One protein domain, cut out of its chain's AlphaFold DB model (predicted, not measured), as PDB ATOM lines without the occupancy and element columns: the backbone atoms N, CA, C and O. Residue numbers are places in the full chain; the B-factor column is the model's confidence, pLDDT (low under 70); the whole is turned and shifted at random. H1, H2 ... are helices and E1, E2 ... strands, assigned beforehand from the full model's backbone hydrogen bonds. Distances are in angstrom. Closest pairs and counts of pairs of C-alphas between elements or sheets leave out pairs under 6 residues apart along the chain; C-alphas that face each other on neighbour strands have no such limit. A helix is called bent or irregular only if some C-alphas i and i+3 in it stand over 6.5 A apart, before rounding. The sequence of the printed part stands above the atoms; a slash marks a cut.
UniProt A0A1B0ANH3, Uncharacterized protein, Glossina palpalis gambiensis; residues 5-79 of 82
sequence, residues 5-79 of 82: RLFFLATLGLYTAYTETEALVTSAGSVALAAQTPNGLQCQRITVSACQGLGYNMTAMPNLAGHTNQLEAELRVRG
ATOM      1  N   ARG A   5     -35.004  -8.972  90.020       79.62
ATOM      2  CA  ARG A   5     -35.731  -7.746  89.670       79.62
ATOM      3  C   ARG A   5     -34.978  -6.913  88.632       79.62
ATOM      4  O   ARG A   5     -35.585  -6.495  87.653       79.62
ATOM      5  N   LEU A   6     -33.674  -6.707  88.815       77.12
ATOM      6  CA  LEU A   6     -32.866  -5.900  87.902       77.12
ATOM      7  C   LEU A   6     -32.641  -6.630  86.573       77.12
ATOM      8  O   LEU A   6     -32.725  -6.024  85.509       77.12
ATOM      9  N   PHE A   7     -32.448  -7.950  86.642       82.75
ATOM     10  CA  PHE A   7     -32.314  -8.795  85.457       82.75
ATOM     11  C   PHE A   7     -33.591  -8.782  84.605       82.75
ATOM     12  O   PHE A   7     -33.522  -8.610  83.394       82.75
ATOM     13  N   PHE A   8     -34.760  -8.877  85.247       85.12
ATOM     14  CA  PHE A   8     -36.054  -8.882  84.566       85.12
ATOM     15  C   PHE A   8     -36.362  -7.547  83.873       85.12
ATOM     16  O   PHE A   8     -36.833  -7.532  82.737       85.12
ATOM     17  N   LEU A   9     -36.053  -6.419  84.526       85.75
ATOM     18  CA  LEU A   9     -36.223  -5.087  83.935       85.75
ATOM     19  C   LEU A   9     -35.281  -4.864  82.747       85.75
ATOM     20  O   LEU A   9     -35.710  -4.328  81.729       85.75
ATOM     21  N   ALA A  10     -34.030  -5.327  82.841       86.00
ATOM     22  CA  ALA A  10     -33.081  -5.256  81.734       86.00
ATOM     23  C   ALA A  10     -33.566  -6.068  80.522       86.00
ATOM     24  O   ALA A  10     -33.551  -5.567  79.400       86.00
ATOM     25  N   THR A  11     -34.063  -7.291  80.744       86.12
ATOM     26  CA  THR A  11     -34.594  -8.134  79.663       86.12
ATOM     27  C   THR A  11     -35.860  -7.563  79.031       86.12
ATOM     28  O   THR A  11     -35.993  -7.615  77.811       86.12
ATOM     29  N   LEU A  12     -36.769  -6.980  79.827       84.75
ATOM     30  CA  LEU A  12     -37.964  -6.328  79.290       84.75
ATOM     31  C   LEU A  12     -37.591  -5.092  78.463       84.75
ATOM     32  O   LEU A  12     -38.125  -4.924  77.376       84.75
ATOM     33  N   GLY A  13     -36.646  -4.274  78.943       81.31
ATOM     34  CA  GLY A  13     -36.171  -3.082  78.235       81.31
ATOM     35  C   GLY A  13     -35.501  -3.403  76.895       81.31
ATOM     36  O   GLY A  13     -35.767  -2.743  75.891       81.31
ATOM     37  N   LEU A  14     -34.684  -4.462  76.857       79.38
ATOM     38  CA  LEU A  14     -34.103  -4.991  75.617       79.38
ATOM     39  C   LEU A  14     -35.184  -5.502  74.650       79.38
ATOM     40  O   LEU A  14     -35.102  -5.238  73.454       79.38
ATOM     41  N   TYR A  15     -36.212  -6.189  75.157       75.19
ATOM     42  CA  TYR A  15     -37.322  -6.680  74.337       75.19
ATOM     43  C   TYR A  15     -38.175  -5.538  73.764       75.19
ATOM     44  O   TYR A  15     -38.509  -5.562  72.583       75.19
ATOM     45  N   THR A  16     -38.473  -4.503  74.556       72.38
ATOM     46  CA  THR A  16     -39.219  -3.326  74.080       72.38
ATOM     47  C   THR A  16     -38.438  -2.526  73.039       72.38
ATOM     48  O   THR A  16     -39.030  -2.065  72.066       72.38
ATOM     49  N   ALA A  17     -37.113  -2.412  73.199       67.94
ATOM     50  CA  ALA A  17     -36.242  -1.774  72.211       67.94
ATOM     51  C   ALA A  17     -36.192  -2.562  70.889       67.94
ATOM     52  O   ALA A  17     -36.147  -1.965  69.818       67.94
ATOM     53  N   TYR A  18     -36.252  -3.897  70.955       64.88
ATOM     54  CA  TYR A  18     -36.393  -4.756  69.776       64.88
ATOM     55  C   TYR A  18     -37.738  -4.551  69.055       64.88
ATOM     56  O   TYR A  18     -37.784  -4.607  67.832       64.88
ATOM     57  N   THR A  19     -38.833  -4.285  69.775       60.47
ATOM     58  CA  THR A  19     -40.165  -4.140  69.156       60.47
ATOM     59  C   THR A  19     -40.441  -2.783  68.496       60.47
ATOM     60  O   THR A  19     -41.421  -2.671  67.765       60.47
ATOM     61  N   GLU A  20     -39.612  -1.751  68.707       58.62
ATOM     62  CA  GLU A  20     -39.818  -0.422  68.095       58.62
ATOM     63  C   GLU A  20     -39.487  -0.359  66.589       58.62
ATOM     64  O   GLU A  20     -39.796   0.637  65.936       58.62
ATOM     65  N   THR A  21     -38.904  -1.407  65.995       54.41
ATOM     66  CA  THR A  21     -38.494  -1.390  64.579       54.41
ATOM     67  C   THR A  21     -39.605  -1.737  63.579       54.41
ATOM     68  O   THR A  21     -39.400  -1.572  62.381       54.41
ATOM     69  N   GLU A  22     -40.796  -2.148  64.031       56.19
ATOM     70  CA  GLU A  22     -41.895  -2.629  63.166       56.19
ATOM     71  C   GLU A  22     -43.070  -1.625  63.058       56.19
ATOM     72  O   GLU A  22     -44.224  -2.021  62.905       56.19
ATOM     73  N   ALA A  23     -42.819  -0.315  63.178       58.94
ATOM     74  CA  ALA A  23     -43.876   0.712  63.194       58.94
ATOM     75  C   ALA A  23     -43.781   1.765  62.070       58.94
ATOM     76  O   ALA A  23     -44.162   2.918  62.266       58.94
ATOM     77  N   LEU A  24     -43.344   1.382  60.863       52.09
ATOM     78  CA  LEU A  24     -43.502   2.225  59.670       52.09
ATOM     79  C   LEU A  24     -44.217   1.475  58.540       52.09
ATOM     80  O   LEU A  24     -43.614   1.047  57.563       52.09
ATOM     81  N   VAL A  25     -45.542   1.382  58.651       52.12
ATOM     82  CA  VAL A  25     -46.430   1.240  57.488       52.12
ATOM     83  C   VAL A  25     -47.405   2.412  57.526       52.12
ATOM     84  O   VAL A  25     -48.578   2.276  57.865       52.12
ATOM     85  N   THR A  26     -46.883   3.603  57.222       54.06
ATOM     86  CA  THR A  26     -47.696   4.801  57.002       54.06
ATOM     87  C   THR A  26     -47.996   4.920  55.511       54.06
ATOM     88  O   THR A  26     -47.110   5.065  54.674       54.06
ATOM     89  N   SER A  27     -49.283   4.812  55.208       69.62
ATOM     90  CA  SER A  27     -49.956   4.916  53.914       69.62
ATOM     91  C   SER A  27     -49.626   6.169  53.085       69.62
ATOM     92  O   SER A  27     -49.764   7.283  53.589       69.62
ATOM     93  N   ALA A  28     -49.377   6.004  51.779       54.66
ATOM     94  CA  ALA A  28     -49.575   7.051  50.771       54.66
ATOM     95  C   ALA A  28     -49.990   6.430  49.423       54.66
ATOM     96  O   ALA A  28     -49.431   5.426  48.987       54.66
ATOM     97  N   GLY A  29     -51.027   7.004  48.810       50.69
ATOM     98  CA  GLY A  29     -51.736   6.476  47.648       50.69
ATOM     99  C   GLY A  29     -50.858   6.202  46.427       50.69
ATOM    100  O   GLY A  29     -50.006   6.994  46.035       50.69
ATOM    101  N   SER A  30     -51.130   5.066  45.796       56.56
ATOM    102  CA  SER A  30     -50.520   4.605  44.559       56.56
ATOM    103  C   SER A  30     -50.972   5.449  43.364       56.56
ATOM    104  O   SER A  30     -51.956   5.130  42.700       56.56
ATOM    105  N   VAL A  31     -50.205   6.491  43.044       52.16
ATOM    106  CA  VAL A  31     -49.944   6.809  41.638       52.16
ATOM    107  C   VAL A  31     -48.821   5.866  41.223       52.16
ATOM    108  O   VAL A  31     -47.747   5.889  41.818       52.16
ATOM    109  N   ALA A  32     -49.094   4.977  40.271       57.66
ATOM    110  CA  ALA A  32     -48.123   4.026  39.746       57.66
ATOM    111  C   ALA A  32     -46.974   4.763  39.030       57.66
ATOM    112  O   ALA A  32     -46.978   4.922  37.814       57.66
ATOM    113  N   LEU A  33     -45.992   5.229  39.797       53.97
ATOM    114  CA  LEU A  33     -44.681   5.655  39.329       53.97
ATOM    115  C   LEU A  33     -43.706   4.571  39.771       53.97
ATOM    116  O   LEU A  33     -43.637   4.292  40.962       53.97
ATOM    117  N   ALA A  34     -43.054   3.935  38.791       60.56
ATOM    118  CA  ALA A  34     -41.974   2.950  38.905       60.56
ATOM    119  C   ALA A  34     -41.696   2.488  40.342       60.56
ATOM    120  O   ALA A  34     -41.082   3.234  41.098       60.56
ATOM    121  N   ALA A  35     -42.174   1.290  40.697       60.62
ATOM    122  CA  ALA A  35     -42.068   0.707  42.031       60.62
ATOM    123  C   ALA A  35     -40.605   0.650  42.513       60.62
ATOM    124  O   ALA A  35     -39.920  -0.363  42.368       60.62
ATOM    125  N   GLN A  36     -40.145   1.760  43.087       65.12
ATOM    126  CA  GLN A  36     -38.875   1.878  43.771       65.12
ATOM    127  C   GLN A  36     -39.004   1.072  45.048       65.12
ATOM    128  O   GLN A  36     -39.860   1.332  45.893       65.12
ATOM    129  N   THR A  37     -38.165   0.053  45.169       78.50
ATOM    130  CA  THR A  37     -38.029  -0.664  46.435       78.50
ATOM    131  C   THR A  37     -37.497   0.296  47.511       78.50
ATOM    132  O   THR A  37     -36.855   1.291  47.164       78.50
ATOM    133  N   PRO A  38     -37.676   0.002  48.814       82.25
ATOM    134  CA  PRO A  38     -37.113   0.814  49.902       82.25
ATOM    135  C   PRO A  38     -35.602   1.070  49.778       82.25
ATOM    136  O   PRO A  38     -35.089   2.059  50.288       82.25
ATOM    137  N   ASN A  39     -34.898   0.202  49.044       83.88
ATOM    138  CA  ASN A  39     -33.461   0.279  48.797       83.88
ATOM    139  C   ASN A  39     -33.102   1.100  47.542       83.88
ATOM    140  O   ASN A  39     -31.962   1.058  47.087       83.88
ATOM    141  N   GLY A  40     -34.070   1.783  46.923       86.44
ATOM    142  CA  GLY A  40     -33.881   2.552  45.688       86.44
ATOM    143  C   GLY A  40     -33.696   1.699  44.427       86.44
ATOM    144  O   GLY A  40     -33.473   2.246  43.349       86.44
ATOM    145  N   LEU A  41     -33.805   0.370  44.534       92.00
ATOM    146  CA  LEU A  41     -33.693  -0.533  43.392       92.00
ATOM    147  C   LEU A  41     -34.983  -0.539  42.576       92.00
ATOM    148  O   LEU A  41     -36.080  -0.571  43.141       92.00
ATOM    149  N   GLN A  42     -34.824  -0.596  41.258       92.62
ATOM    150  CA  GLN A  42     -35.905  -0.742  40.292       92.62
ATOM    151  C   GLN A  42     -35.933  -2.168  39.754       92.62
ATOM    152  O   GLN A  42     -35.006  -2.602  39.066       92.62
ATOM    153  N   CYS A  43     -37.001  -2.902  40.057       94.25
ATOM    154  CA  CYS A  43     -37.199  -4.250  39.539       94.25
ATOM    155  C   CYS A  43     -37.808  -4.198  38.139       94.25
ATOM    156  O   CYS A  43     -38.877  -3.630  37.928       94.25
ATOM    157  N   GLN A  44     -37.157  -4.851  37.185       95.19
ATOM    158  CA  GLN A  44     -37.606  -4.910  35.800       95.19
ATOM    159  C   GLN A  44     -37.382  -6.299  35.207       95.19
ATOM    160  O   GLN A  44     -36.513  -7.051  35.653       95.19
ATOM    161  N   ARG A  45     -38.179  -6.654  34.195       96.44
ATOM    162  CA  ARG A  45     -38.095  -7.963  33.539       96.44
ATOM    163  C   ARG A  45     -36.769  -8.115  32.800       96.44
ATOM    164  O   ARG A  45     -36.323  -7.173  32.152       96.44
ATOM    165  N   ILE A  46     -36.167  -9.299  32.858       96.75
ATOM    166  CA  ILE A  46     -34.902  -9.592  32.175       96.75
ATOM    167  C   ILE A  46     -35.098  -9.559  30.658       96.75
ATOM    168  O   ILE A  46     -35.906 -10.305  30.107       96.75
ATOM    169  N   THR A  47     -34.333  -8.703  29.991       96.44
ATOM    170  CA  THR A  47     -34.218  -8.586  28.535       96.44
ATOM    171  C   THR A  47     -32.870  -9.093  28.033       96.44
ATOM    172  O   THR A  47     -32.792  -9.512  26.883       96.44
ATOM    173  N   VAL A  48     -31.834  -9.116  28.885       95.56
ATOM    174  CA  VAL A  48     -30.502  -9.641  28.539       95.56
ATOM    175  C   VAL A  48     -30.615 -11.112  28.142       95.56
ATOM    176  O   VAL A  48     -30.906 -11.965  28.980       95.56
ATOM    177  N   SER A  49     -30.366 -11.408  26.867       93.94
ATOM    178  CA  SER A  49     -30.528 -12.749  26.280       93.94
ATOM    179  C   SER A  49     -29.750 -13.838  27.026       93.94
ATOM    180  O   SER A  49     -30.297 -14.900  27.312       93.94
ATOM    181  N   ALA A  50     -28.513 -13.550  27.434       92.06
ATOM    182  CA  ALA A  50     -27.661 -14.477  28.179       92.06
ATOM    183  C   ALA A  50     -28.166 -14.809  29.599       92.06
ATOM    184  O   ALA A  50     -27.713 -15.782  30.196       92.06
ATOM    185  N   CYS A  51     -29.090 -14.016  30.152       93.62
ATOM    186  CA  CYS A  51     -29.636 -14.198  31.500       93.62
ATOM    187  C   CYS A  51     -31.050 -14.805  31.499       93.62
ATOM    188  O   CYS A  51     -31.701 -14.866  32.543       93.62
ATOM    189  N   GLN A  52     -31.554 -15.238  30.341       95.25
ATOM    190  CA  GLN A  52     -32.856 -15.896  30.232       95.25
ATOM    191  C   GLN A  52     -32.762 -17.381  30.610       95.25
ATOM    192  O   GLN A  52     -31.732 -18.022  30.433       95.25
ATOM    193  N   GLY A  53     -33.856 -17.946  31.135       94.75
ATOM    194  CA  GLY A  53     -33.933 -19.376  31.469       94.75
ATOM    195  C   GLY A  53     -33.305 -19.777  32.811       94.75
ATOM    196  O   GLY A  53     -33.274 -20.958  33.131       94.75
ATOM    197  N   LEU A  54     -32.866 -18.816  33.632       93.25
ATOM    198  CA  LEU A  54     -32.188 -19.063  34.915       93.25
ATOM    199  C   LEU A  54     -33.131 -19.388  36.094       93.25
ATOM    200  O   LEU A  54     -32.704 -19.407  37.244       93.25
ATOM    201  N   GLY A  55     -34.425 -19.606  35.836       95.81
ATOM    202  CA  GLY A  55     -35.433 -19.832  36.884       95.81
ATOM    203  C   GLY A  55     -35.954 -18.555  37.559       95.81
ATOM    204  O   GLY A  55     -36.758 -18.637  38.481       95.81
ATOM    205  N   TYR A  56     -35.551 -17.375  37.080       95.25
ATOM    206  CA  TYR A  56     -36.096 -16.076  37.473       95.25
ATOM    207  C   TYR A  56     -36.266 -15.171  36.245       95.25
ATOM    208  O   TYR A  56     -35.635 -15.382  35.209       95.25
ATOM    209  N   ASN A  57     -37.162 -14.184  36.336       97.00
ATOM    210  CA  ASN A  57     -37.507 -13.297  35.219       97.00
ATOM    211  C   ASN A  57     -37.381 -11.803  35.546       97.00
ATOM    212  O   ASN A  57     -37.650 -10.984  34.669       97.00
ATOM    213  N   MET A  58     -36.966 -11.448  36.763       95.62
ATOM    214  CA  MET A  58     -36.793 -10.067  37.217       95.62
ATOM    215  C   MET A  58     -35.346  -9.821  37.629       95.62
ATOM    216  O   MET A  58     -34.711 -10.680  38.233       95.62
ATOM    217  N   THR A  59     -34.851  -8.624  37.344       95.56
ATOM    218  CA  THR A  59     -33.570  -8.116  37.833       95.56
ATOM    219  C   THR A  59     -33.771  -6.737  38.443       95.56
ATOM    220  O   THR A  59     -34.593  -5.951  37.969       95.56
ATOM    221  N   ALA A  60     -33.007  -6.436  39.485       95.88
ATOM    222  CA  ALA A  60     -32.922  -5.101  40.054       95.88
ATOM    223  C   ALA A  60     -31.903  -4.249  39.283       95.88
ATOM    224  O   ALA A  60     -30.878  -4.767  38.830       95.88
ATOM    225  N   MET A  61     -32.188  -2.955  39.159       95.69
ATOM    226  CA  MET A  61     -31.247  -1.928  38.719       95.69
ATOM    227  C   MET A  61     -31.083  -0.840  39.794       95.69
ATOM    228  O   MET A  61     -32.088  -0.468  40.403       95.69
ATOM    229  N   PRO A  62     -29.869  -0.295  40.002       96.06
ATOM    230  CA  PRO A  62     -28.603  -0.786  39.452       96.06
ATOM    231  C   PRO A  62     -28.287  -2.208  39.940       96.06
ATOM    232  O   PRO A  62     -28.669  -2.595  41.044       96.06
ATOM    233  N   ASN A  63     -27.640  -3.010  39.096       94.50
ATOM    234  CA  ASN A  63     -27.233  -4.365  39.478       94.50
ATOM    235  C   ASN A  63     -25.875  -4.361  40.204       94.50
ATOM    236  O   ASN A  63     -25.214  -3.331  40.315       94.50
ATOM    237  N   LEU A  64     -25.433  -5.530  40.678       93.19
ATOM    238  CA  LEU A  64     -24.175  -5.675  41.426       93.19
ATOM    239  C   LEU A  64     -22.918  -5.278  40.632       93.19
ATOM    240  O   LEU A  64     -21.891  -4.983  41.234       93.19
ATOM    241  N   ALA A  65     -22.989  -5.259  39.298       93.75
ATOM    242  CA  ALA A  65     -21.897  -4.801  38.442       93.75
ATOM    243  C   ALA A  65     -21.892  -3.271  38.245       93.75
ATOM    244  O   ALA A  65     -21.020  -2.752  37.553       93.75
ATOM    245  N   GLY A  66     -22.856  -2.552  38.828       94.81
ATOM    246  CA  GLY A  66     -22.989  -1.097  38.731       94.81
ATOM    247  C   GLY A  66     -23.725  -0.606  37.483       94.81
ATOM    248  O   GLY A  66     -23.909   0.599  37.332       94.81
ATOM    249  N   HIS A  67     -24.187  -1.502  36.607       96.00
ATOM    250  CA  HIS A  67     -24.956  -1.100  35.432       96.00
ATOM    251  C   HIS A  67     -26.328  -0.579  35.860       96.00
ATOM    252  O   HIS A  67     -27.021  -1.209  36.663       96.00
ATOM    253  N   THR A  68     -26.738   0.552  35.290       95.62
ATOM    254  CA  THR A  68     -28.027   1.200  35.601       95.62
ATOM    255  C   THR A  68     -29.153   0.768  34.661       95.62
ATOM    256  O   THR A  68     -30.323   1.047  34.913       95.62
ATOM    257  N   ASN A  69     -28.814   0.068  33.576       95.50
ATOM    258  CA  ASN A  69     -29.752  -0.424  32.577       95.50
ATOM    259  C   ASN A  69     -29.288  -1.772  31.991       95.50
ATOM    260  O   ASN A  69     -28.135  -2.180  32.133       95.50
ATOM    261  N   GLN A  70     -30.212  -2.497  31.352       96.75
ATOM    262  CA  GLN A  70     -29.931  -3.845  30.840       96.75
ATOM    263  C   GLN A  70     -29.157  -3.849  29.527       96.75
ATOM    264  O   GLN A  70     -28.487  -4.836  29.249       96.75
ATOM    265  N   LEU A  71     -29.212  -2.765  28.750       95.00
ATOM    266  CA  LEU A  71     -28.463  -2.657  27.500       95.00
ATOM    267  C   LEU A  71     -26.954  -2.647  27.774       95.00
ATOM    268  O   LEU A  71     -26.208  -3.393  27.150       95.00
ATOM    269  N   GLU A  72     -26.513  -1.858  28.750       94.88
ATOM    270  CA  GLU A  72     -25.118  -1.819  29.192       94.88
ATOM    271  C   GLU A  72     -24.654  -3.187  29.712       94.88
ATOM    272  O   GLU A  72     -23.591  -3.682  29.329       94.88
ATOM    273  N   ALA A  73     -25.491  -3.840  30.527       95.12
ATOM    274  CA  ALA A  73     -25.214  -5.183  31.020       95.12
ATOM    275  C   ALA A  73     -25.096  -6.204  29.876       95.12
ATOM    276  O   ALA A  73     -24.185  -7.030  29.885       95.12
ATOM    277  N   GLU A  74     -25.974  -6.134  28.874       95.06
ATOM    278  CA  GLU A  74     -25.935  -7.006  27.703       95.06
ATOM    279  C   GLU A  74     -24.665  -6.798  26.871       95.06
ATOM    280  O   GLU A  74     -24.014  -7.780  26.517       95.06
ATOM    281  N   LEU A  75     -24.278  -5.549  26.598       93.69
ATOM    282  CA  LEU A  75     -23.050  -5.232  25.861       93.69
ATOM    283  C   LEU A  75     -21.813  -5.801  26.562       93.69
ATOM    284  O   LEU A  75     -20.947  -6.397  25.918       93.69
ATOM    285  N   ARG A  76     -21.753  -5.679  27.893       92.12
ATOM    286  CA  ARG A  76     -20.645  -6.229  28.676       92.12
ATOM    287  C   ARG A  76     -20.630  -7.756  28.675       92.12
ATOM    288  O   ARG A  76     -19.568  -8.341  28.494       92.12
ATOM    289  N   VAL A  77     -21.784  -8.405  28.839       90.44
ATOM    290  CA  VAL A  77     -21.877  -9.876  28.831       90.44
ATOM    291  C   VAL A  77     -21.576 -10.460  27.449       90.44
ATOM    292  O   VAL A  77     -20.949 -11.511  27.355       90.44
ATOM    293  N   ARG A  78     -21.965  -9.772  26.366       87.88
ATOM    294  CA  ARG A  78     -21.666 -10.186  24.984       87.88
ATOM    295  C   ARG A  78     -20.178 -10.093  24.636       87.88
ATOM    296  O   ARG A  78     -19.783 -10.623  23.603       87.88
ATOM    297  N   GLY A  79     -19.362  -9.444  25.470       79.31
ATOM    298  CA  GLY A  79     -17.921  -9.332  25.253       79.31
ATOM    299  C   GLY A  79     -17.551  -8.483  24.037       79.31
ATOM    300  O   GLY A  79     -16.459  -8.639  23.499       79.31
TER     301      GLY A  79
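This is residues 5 to 79 of the 82 residues of an uncharacterized protein of Glossina palpalis gambiensis (UniProt A0A1B0ANH3). A lone helix, H1, sticks out as a long arm from a small head, with residues 23 to 33 continuing the arm between them. The head, residues 34 to 79, holds a two-strand antiparallel hairpin of E1 and E2, the short helix H2 and much loop. The printed part has 75 residues, with two named helices and two named strands in the order H1, E1, E2, H2; the class is mixed, helices and strands, and under half of the residues, 34 of 75, are in named elements. The whole is extended, with a radius of gyration of the C-alphas of 21.1 A, and the arm makes much of its length in spans of 67 by 32 by 23 A.

Start at helix H1, residues 5 to 22: it belongs to residues 5 to 33, which stand free. Go on to the strands E1, residues 42 to 45, and E2, residues 58 to 61, which form an antiparallel hairpin with 144 degrees between their directions. Look at C-alphas 43 and 60, which face each other at 4.4 A, and at N 42 and O 61, within hydrogen-bond range at 2.9 A; N 59 and O 44 are within range at 2.8 A. Then find helix H2, residues 70 to 77, which is apart from E1. H1 is apart from E2 and from H2. Every O i to N i+4 pair is within hydrogen-bond range in H2, and 12 of 14 are in H1.

Find C-alpha 5 at (-35.731, -7.746, 89.670); from there H1 runs 27.7 A to C-alpha 22 at (-41.895, -2.629, 63.166). H1 is irregular, but only just: C-alphas 18 and 21 are 6.54 A apart. Then find E1 from C-alpha 42 at (-35.905, -0.742, 40.292) to C-alpha 45, 10.1 A on. E2 runs 10.0 A from Met 58 to Met 61. H2 runs 10.3 A from Gln 70 to Val 77, ending at (-21.877, -9.876, 28.831).

Look at Arg 5 and Gly 79, whose C-alphas are the two farthest apart, at 66.9 A. Without residues 5 to 33, the body of 46 residues spans 32 by 22 by 15 A, with a radius of gyration of 10.7 A. The links H1 to E1, 19 residues, and E1 to E2, 12 residues, are long; E2 to H2, 8 residues, is short. The printed part has no cut. In the B-factor column the mean pLDDT of the printed part is 81.9, and residues 17 to 36 of this model are under 70.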